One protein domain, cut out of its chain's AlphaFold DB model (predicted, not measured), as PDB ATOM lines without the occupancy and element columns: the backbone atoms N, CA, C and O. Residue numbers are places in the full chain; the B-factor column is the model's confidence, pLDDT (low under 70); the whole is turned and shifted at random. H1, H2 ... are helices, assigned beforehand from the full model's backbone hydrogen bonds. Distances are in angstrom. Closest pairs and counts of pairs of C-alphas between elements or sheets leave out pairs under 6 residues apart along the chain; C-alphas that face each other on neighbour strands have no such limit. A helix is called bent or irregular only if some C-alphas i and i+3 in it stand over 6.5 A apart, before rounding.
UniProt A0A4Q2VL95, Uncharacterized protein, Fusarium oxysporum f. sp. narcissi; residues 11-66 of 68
ATOM      1  N   PRO A  11      49.046  13.812 -33.363       79.81
ATOM      2  CA  PRO A  11      47.768  13.643 -34.021       79.81
ATOM      3  C   PRO A  11      47.539  14.702 -35.101       79.81
ATOM      4  O   PRO A  11      47.783  15.895 -34.912       79.81
ATOM      5  N   ALA A  12      46.946  14.231 -36.186       73.19
ATOM      6  CA  ALA A  12      46.320  14.980 -37.264       73.19
ATOM      7  C   ALA A  12      45.659  16.316 -36.854       73.19
ATOM      8  O   ALA A  12      45.875  17.368 -37.462       73.19
ATOM      9  N   GLU A  13      44.843  16.275 -35.804       76.12
ATOM     10  CA  GLU A  13      44.086  17.431 -35.320       76.12
ATOM     11  C   GLU A  13      44.988  18.495 -34.693       76.12
ATOM     12  O   GLU A  13      44.782  19.682 -34.930       76.12
ATOM     13  N   LEU A  14      46.039  18.095 -33.966       79.94
ATOM     14  CA  LEU A  14      46.988  19.044 -33.380       79.94
ATOM     15  C   LEU A  14      47.826  19.731 -34.459       79.94
ATOM     16  O   LEU A  14      48.032  20.940 -34.393       79.94
ATOM     17  N   ILE A  15      48.238  18.985 -35.485       78.88
ATOM     18  CA  ILE A  15      48.909  19.539 -36.669       78.88
ATOM     19  C   ILE A  15      48.022  20.594 -37.344       78.88
ATOM     20  O   ILE A  15      48.485  21.686 -37.674       78.88
ATOM     21  N   THR A  16      46.731  20.293 -37.493       74.31
ATOM     22  CA  THR A  16      45.751  21.211 -38.088       74.31
ATOM     23  C   THR A  16      45.572  22.470 -37.243       74.31
ATOM     24  O   THR A  16      45.547  23.567 -37.793       74.31
ATOM     25  N   ILE A  17      45.506  22.339 -35.914       80.25
ATOM     26  CA  ILE A  17      45.416  23.485 -35.003       80.25
ATOM     27  C   ILE A  17      46.659  24.369 -35.140       80.25
ATOM     28  O   ILE A  17      46.514  25.575 -35.325       80.25
ATOM     29  N   ILE A  18      47.862  23.789 -35.139       78.62
ATOM     30  CA  ILE A  18      49.121  24.532 -35.308       78.62
ATOM     31  C   ILE A  18      49.109  25.315 -36.625       78.62
ATOM     32  O   ILE A  18      49.340  26.523 -36.619       78.62
ATOM     33  N   LEU A  19      48.753  24.669 -37.738       74.50
ATOM     34  CA  LEU A  19      48.641  25.346 -39.031       74.50
ATOM     35  C   LEU A  19      47.539  26.419 -39.034       74.50
ATOM     36  O   LEU A  19      47.719  27.477 -39.629       74.50
ATOM     37  N   SER A  20      46.428  26.207 -38.326       73.81
ATOM     38  CA  SER A  20      45.330  27.180 -38.250       73.81
ATOM     39  C   SER A  20      45.667  28.439 -37.443       73.81
ATOM     40  O   SER A  20      45.033  29.468 -37.643       73.81
ATOM     41  N   THR A  21      46.680  28.389 -36.565       80.75
ATOM     42  CA  THR A  21      47.177  29.593 -35.869       80.75
ATOM     43  C   THR A  21      47.985  30.513 -36.781       80.75
ATOM     44  O   THR A  21      48.202  31.681 -36.453       80.75
ATOM     45  N   THR A  22      48.423  30.009 -37.937       75.62
ATOM     46  CA  THR A  22      49.139  30.812 -38.923       75.62
ATOM     47  C   THR A  22      48.148  31.464 -39.883       75.62
ATOM     48  O   THR A  22      47.463  30.805 -40.658       75.62
ATOM     49  N   ASN A  23      48.076  32.794 -39.836       70.56
ATOM     50  CA  ASN A  23      47.143  33.576 -40.656       70.56
ATOM     51  C   ASN A  23      47.691  33.893 -42.060       70.56
ATOM     52  O   ASN A  23      47.031  34.565 -42.850       70.56
ATOM     53  N   SER A  24      48.912  33.446 -42.364       78.69
ATOM     54  CA  SER A  24      49.630  33.759 -43.596       78.69
ATOM     55  C   SER A  24      49.881  32.486 -44.407       78.69
ATOM     56  O   SER A  24      50.592  31.588 -43.948       78.69
ATOM     57  N   PRO A  25      49.381  32.411 -45.652       74.25
ATOM     58  CA  PRO A  25      49.665  31.296 -46.552       74.25
ATOM     59  C   PRO A  25      51.166  31.071 -46.800       74.25
ATOM     60  O   PRO A  25      51.584  29.938 -47.026       74.25
ATOM     61  N   ALA A  26      51.983  32.130 -46.742       77.38
ATOM     62  CA  ALA A  26      53.433  32.031 -46.909       77.38
ATOM     63  C   ALA A  26      54.101  31.302 -45.731       77.38
ATOM     64  O   ALA A  26      55.010  30.497 -45.941       77.38
ATOM     65  N   ASP A  27      53.602  31.520 -44.513       79.81
ATOM     66  CA  ASP A  27      54.123  30.878 -43.305       79.81
ATOM     67  C   ASP A  27      53.731  29.396 -43.270       79.81
ATOM     68  O   ASP A  27      54.571  28.544 -42.983       79.81
ATOM     69  N   ILE A  28      52.504  29.065 -43.693       76.12
ATOM     70  CA  ILE A  28      52.054  27.676 -43.890       76.12
ATOM     71  C   ILE A  28      52.967  26.952 -44.885       76.12
ATOM     72  O   ILE A  28      53.421  25.840 -44.619       76.12
ATOM     73  N   GLN A  29      53.271  27.576 -46.028       74.69
ATOM     74  CA  GLN A  29      54.170  26.988 -47.026       74.69
ATOM     75  C   GLN A  29      55.592  26.798 -46.491       74.69
ATOM     76  O   GLN A  29      56.239  25.806 -46.824       74.69
ATOM     77  N   SER A  30      56.074  27.727 -45.665       79.19
ATOM     78  CA  SER A  30      57.376  27.618 -45.006       79.19
ATOM     79  C   SER A  30      57.419  26.424 -44.045       79.19
ATOM     80  O   SER A  30      58.336  25.610 -44.126       79.19
ATOM     81  N   ILE A  31      56.383  26.243 -43.218       77.56
ATOM     82  CA  ILE A  31      56.250  25.112 -42.282       77.56
ATOM     83  C   ILE A  31      56.170  23.778 -43.034       77.56
ATOM     84  O   ILE A  31      56.878  22.832 -42.699       77.56
ATOM     85  N   VAL A  32      55.369  23.717 -44.100       75.44
ATOM     86  CA  VAL A  32      55.227  22.521 -44.945       75.44
ATOM     87  C   VAL A  32      56.536  22.152 -45.651       75.44
ATOM     88  O   VAL A  32      56.808  20.973 -45.868       75.44
ATOM     89  N   ARG A  33      57.364  23.138 -46.016       74.06
ATOM     90  CA  ARG A  33      58.697  22.889 -46.592       74.06
ATOM     91  C   ARG A  33      59.731  22.496 -45.545       74.06
ATOM     92  O   ARG A  33      60.637  21.735 -45.869       74.06
ATOM     93  N   ALA A  34      59.618  23.033 -44.333       76.75
ATOM     94  CA  ALA A  34      60.523  22.729 -43.231       76.75
ATOM     95  C   ALA A  34      60.345  21.295 -42.724       76.75
ATOM     96  O   ALA A  34      61.313  20.700 -42.251       76.75
ATOM     97  N   ASP A  35      59.139  20.732 -42.848       74.62
ATOM     98  CA  ASP A  35      58.857  19.376 -42.400       74.62
ATOM     99  C   ASP A  35      57.887  18.627 -43.350       74.62
ATOM    100  O   ASP A  35      56.716  19.003 -43.490       74.62
ATOM    101  N   PRO A  36      58.348  17.536 -43.999       69.25
ATOM    102  CA  PRO A  36      57.582  16.812 -45.015       69.25
ATOM    103  C   PRO A  36      56.322  16.128 -44.467       69.25
ATOM    104  O   PRO A  36      55.396  15.847 -45.234       69.25
ATOM    105  N   THR A  37      56.237  15.907 -43.152       70.69
ATOM    106  CA  THR A  37      55.071  15.313 -42.479       70.69
ATOM    107  C   THR A  37      53.820  16.171 -42.688       70.69
ATOM    108  O   THR A  37      52.725  15.654 -42.918       70.69
ATOM    109  N   PHE A  38      53.979  17.497 -42.718       67.75
ATOM    110  CA  PHE A  38      52.886  18.427 -43.010       67.75
ATOM    111  C   PHE A  38      52.508  18.456 -44.491       67.75
ATOM    112  O   PHE A  38      51.353  18.723 -44.818       67.75
ATOM    113  N   GLY A  39      53.448  18.162 -45.393       61.72
ATOM    114  CA  GLY A  39      53.170  18.036 -46.826       61.72
ATOM    115  C   GLY A  39      52.192  16.898 -47.113       61.72
ATOM    116  O   GLY A  39      51.215  17.084 -47.839       61.72
ATOM    117  N   VAL A  40      52.389  15.751 -46.457       62.03
ATOM    118  CA  VAL A  40      51.461  14.610 -46.520       62.03
ATOM    119  C   VAL A  40      50.109  14.972 -45.893       62.03
ATOM    120  O   VAL A  40      49.060  14.597 -46.420       62.03
ATOM    121  N   PHE A  41      50.109  15.746 -44.808       62.19
ATOM    122  CA  PHE A  41      48.892  16.156 -44.108       62.19
ATOM    123  C   PHE A  41      48.028  17.152 -44.909       62.19
ATOM    124  O   PHE A  41      46.812  16.987 -45.044       62.19
ATOM    125  N   SER A  42      48.666  18.161 -45.506       57.34
ATOM    126  CA  SER A  42      48.028  19.172 -46.363       57.34
ATOM    127  C   SER A  42      47.427  18.554 -47.634       57.34
ATOM    128  O   SER A  42      46.317  18.894 -48.050       57.34
ATOM    129  N   PHE A  43      48.111  17.564 -48.217       56.44
ATOM    130  CA  PHE A  43      47.604  16.840 -49.382       56.44
ATOM    131  C   PHE A  43      46.390  15.963 -49.036       56.44
ATOM    132  O   PHE A  43      45.378  16.001 -49.737       56.44
ATOM    133  N   ASN A  44      46.440  15.230 -47.916       54.28
ATOM    134  CA  ASN A  44      45.326  14.383 -47.475       54.28
ATOM    135  C   ASN A  44      44.071  15.193 -47.120       54.28
ATOM    136  O   ASN A  44      42.969  14.806 -47.500       54.28
ATOM    137  N   THR A  45      44.218  16.339 -46.454       57.44
ATOM    138  CA  THR A  45      43.085  17.225 -46.120       57.44
ATOM    139  C   THR A  45      42.480  17.906 -47.354       57.44
ATOM    140  O   THR A  45      41.254  18.010 -47.464       57.44
ATOM    141  N   SER A  46      43.302  18.296 -48.336       58.88
ATOM    142  CA  SER A  46      42.819  18.792 -49.635       58.88
ATOM    143  C   SER A  46      42.039  17.731 -50.414       58.88
ATOM    144  O   SER A  46      40.980  18.033 -50.963       58.88
ATOM    145  N   ILE A  47      42.497  16.476 -50.431       58.84
ATOM    146  CA  ILE A  47      41.774  15.372 -51.087       58.84
ATOM    147  C   ILE A  47      40.463  15.064 -50.362       58.84
ATOM    148  O   ILE A  47      39.428  14.888 -51.005       58.84
ATOM    149  N   LEU A  48      40.476  15.028 -49.026       56.62
ATOM    150  CA  LEU A  48      39.275  14.734 -48.247       56.62
ATOM    151  C   LEU A  48      38.199  15.810 -48.450       56.62
ATOM    152  O   LEU A  48      37.034  15.485 -48.667       56.62
ATOM    153  N   SER A  49      38.593  17.087 -48.423       58.50
ATOM    154  CA  SER A  49      37.675  18.215 -48.624       58.50
ATOM    155  C   SER A  49      37.145  18.283 -50.057       58.50
ATOM    156  O   SER A  49      35.939  18.428 -50.251       58.50
ATOM    157  N   SER A  50      37.997  18.097 -51.068       61.25
ATOM    158  CA  SER A  50      37.564  18.071 -52.472       61.25
ATOM    159  C   SER A  50      36.666  16.870 -52.791       61.25
ATOM    160  O   SER A  50      35.654  17.032 -53.473       61.25
ATOM    161  N   GLY A  51      36.946  15.689 -52.229       66.31
ATOM    162  CA  GLY A  51      36.079  14.514 -52.343       66.31
ATOM    163  C   GLY A  51      34.712  14.709 -51.677       66.31
ATOM    164  O   GLY A  51      33.686  14.322 -52.240       66.31
ATOM    165  N   LEU A  52      34.670  15.355 -50.507       69.50
ATOM    166  CA  LEU A  52      33.422  15.646 -49.796       69.50
ATOM    167  C   LEU A  52      32.573  16.688 -50.541       69.50
ATOM    168  O   LEU A  52      31.370  16.488 -50.712       69.50
ATOM    169  N   LEU A  53      33.199  17.756 -51.049       64.31
ATOM    170  CA  LEU A  53      32.534  18.782 -51.857       64.31
ATOM    171  C   LEU A  53      31.978  18.208 -53.163       64.31
ATOM    172  O   LEU A  53      30.832  18.489 -53.512       64.31
ATOM    173  N   TYR A  54      32.739  17.351 -53.849       70.19
ATOM    174  CA  TYR A  54      32.267  16.667 -55.053       70.19
ATOM    175  C   TYR A  54      31.057  15.771 -54.758       70.19
ATOM    176  O   TYR A  54      30.074  15.784 -55.496       70.19
ATOM    177  N   LYS A  55      31.087  15.035 -53.642       73.00
ATOM    178  CA  LYS A  55      29.992  14.148 -53.226       73.00
ATOM    179  C   LYS A  55      28.716  14.922 -52.876       73.00
ATOM    180  O   LYS A  55      27.628  14.489 -53.250       73.00
ATOM    181  N   ILE A  56      28.839  16.072 -52.208       74.38
ATOM    182  CA  ILE A  56      27.708  16.963 -51.902       74.38
ATOM    183  C   ILE A  56      27.135  17.570 -53.184       74.38
ATOM    184  O   ILE A  56      25.919  17.566 -53.369       74.38
ATOM    185  N   LEU A  57      27.992  18.053 -54.088       70.44
ATOM    186  CA  LEU A  57      27.567  18.634 -55.360       70.44
ATOM    187  C   LEU A  57      26.832  17.599 -56.224       70.44
ATOM    188  O   LEU A  57      25.755  17.883 -56.743       70.44
ATOM    189  N   PHE A  58      27.372  16.381 -56.312       73.94
ATOM    190  CA  PHE A  58      26.748  15.276 -57.032       73.94
ATOM    191  C   PHE A  58      25.386  14.908 -56.438       73.94
ATOM    192  O   PHE A  58      24.408  14.806 -57.173       73.94
ATOM    193  N   LEU A  59      25.293  14.766 -55.112       73.62
ATOM    194  CA  LEU A  59      24.032  14.455 -54.436       73.62
ATOM    195  C   LEU A  59      22.991  15.566 -54.635       73.62
ATOM    196  O   LEU A  59      21.825  15.272 -54.881       73.62
ATOM    197  N   SER A  60      23.415  16.829 -54.581       72.81
ATOM    198  CA  SER A  60      22.547  17.988 -54.808       72.81
ATOM    199  C   SER A  60      21.955  17.980 -56.221       72.81
ATOM    200  O   SER A  60      20.739  18.072 -56.378       72.81
ATOM    201  N   ILE A  61      22.791  17.767 -57.245       76.38
ATOM    202  CA  ILE A  61      22.352  17.663 -58.645       76.38
ATOM    203  C   ILE A  61      21.418  16.461 -58.836       76.38
ATOM    204  O   ILE A  61      20.368  16.589 -59.461       76.38
ATOM    205  N   HIS A  62      21.765  15.303 -58.270       77.06
ATOM    206  CA  HIS A  62      20.980  14.078 -58.412       77.06
ATOM    207  C   HIS A  62      19.578  14.214 -57.797       77.06
ATOM    208  O   HIS A  62      18.588  13.830 -58.414       77.06
ATOM    209  N   VAL A  63      19.475  14.828 -56.611       75.69
ATOM    210  CA  VAL A  63      18.187  15.120 -55.957       75.69
ATOM    211  C   VAL A  63      17.378  16.153 -56.745       75.69
ATOM    212  O   VAL A  63      16.152  16.056 -56.787       75.69
ATOM    213  N   HIS A  64      18.029  17.135 -57.371       73.12
ATOM    214  CA  HIS A  64      17.336  18.152 -58.162       73.12
ATOM    215  C   HIS A  64      16.746  17.583 -59.458       73.12
ATOM    216  O   HIS A  64      15.611  17.902 -59.797       73.12
ATOM    217  N   ILE A  65      17.479  16.700 -60.143       73.00
ATOM    218  CA  ILE A  65      17.012  16.034 -61.368       73.00
ATOM    219  C   ILE A  65      15.880  15.044 -61.069       73.00
ATOM    220  O   ILE A  65      14.926  14.976 -61.828       73.00
ATOM    221  N   LEU A  66      15.947  14.307 -59.956       73.69
ATOM    222  CA  LEU A  66      14.919  13.323 -59.582       73.69
ATOM    223  C   LEU A  66      13.589  13.961 -59.123       73.69
ATOM    224  O   LEU A  66      12.582  13.267 -59.011       73.69
TER     225      LEU A  66
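This is residues 11 to 66 of the 68 residues of an uncharacterized protein of Fusarium oxysporum f. sp. narcissi (UniProt A0A4Q2VL95). One long straight helix, H3, sticks out from a small head: the head is made of two short helices, H1 and H2, and the first part of H3, and residues 46 to 66 of H3 stand free as a bare arm. In the head, H2 meets the beginning of H3 in a corner, and H1 comes near to both without clearly touching either. The printed part has 56 residues, with three named helices in the order H1, H2, H3 and no named strand, and its class is all helix. The whole is only just extended, close to loose, with a radius of gyration of the C-alphas of 15.5 A, and it spans 49 by 20 by 17 A, with the arm making the length.

The printed part begins with Pro 11, and H1 follows as residues 12 to 20, with C-alpha 12 at (46.320, 14.980, -37.264); it is 12.3 A long from first to last C-alpha. After a tight link of 4 residues comes H2, residues 25 to 34, 14.2 A long, with C-alpha 25 at (49.665, 31.296, -46.552). One residue, Asp 35, makes the tight link to H3, residues 36 to 66. H3 is the longest helix, with 31 residues and 45.2 A from first to last C-alpha, and it ends with C-alpha 66 at (14.919, 13.323, -59.582). None of the three helices is bent.

H1 and H2 are close but not clearly touching, with the C-alphas of Leu 19 and Ile 28 the closest at 6.4 A. They run opposite ways at a steep tilt of 47 degrees. H1 and H3 are also close but not clearly touching; their closest C-alphas, those of Ala 12 and Phe 41, are 7.4 A apart. Their lines are about perpendicular, at 86 degrees. H2 and H3 touch only at the corner by their link, with 4 pairs of C-alphas within 8 A, and H3 touches H2 with residues 38 to 39 alone. The closest C-alphas there are those of Val 32 and Phe 38, 5.1 A apart. H2 and H3 run opposite ways at a steep tilt of 51 degrees. In H1, H2 and H3 every O i to N i+4 pair is within hydrogen-bond range.

The two C-alphas farthest apart are those of Ala 34 and Leu 66, at 49.4 A. Without residues 46 to 66, which stand free, the body has 35 residues and spans 21 by 17 by 14 A, with a radius of gyration of 8.8 A. The printed part has no cut, and both links between helices are tight. The mean pLDDT of the printed part is 71.2, and 17 residues are under 70: residue 36 and residues 38 to 53 of H3.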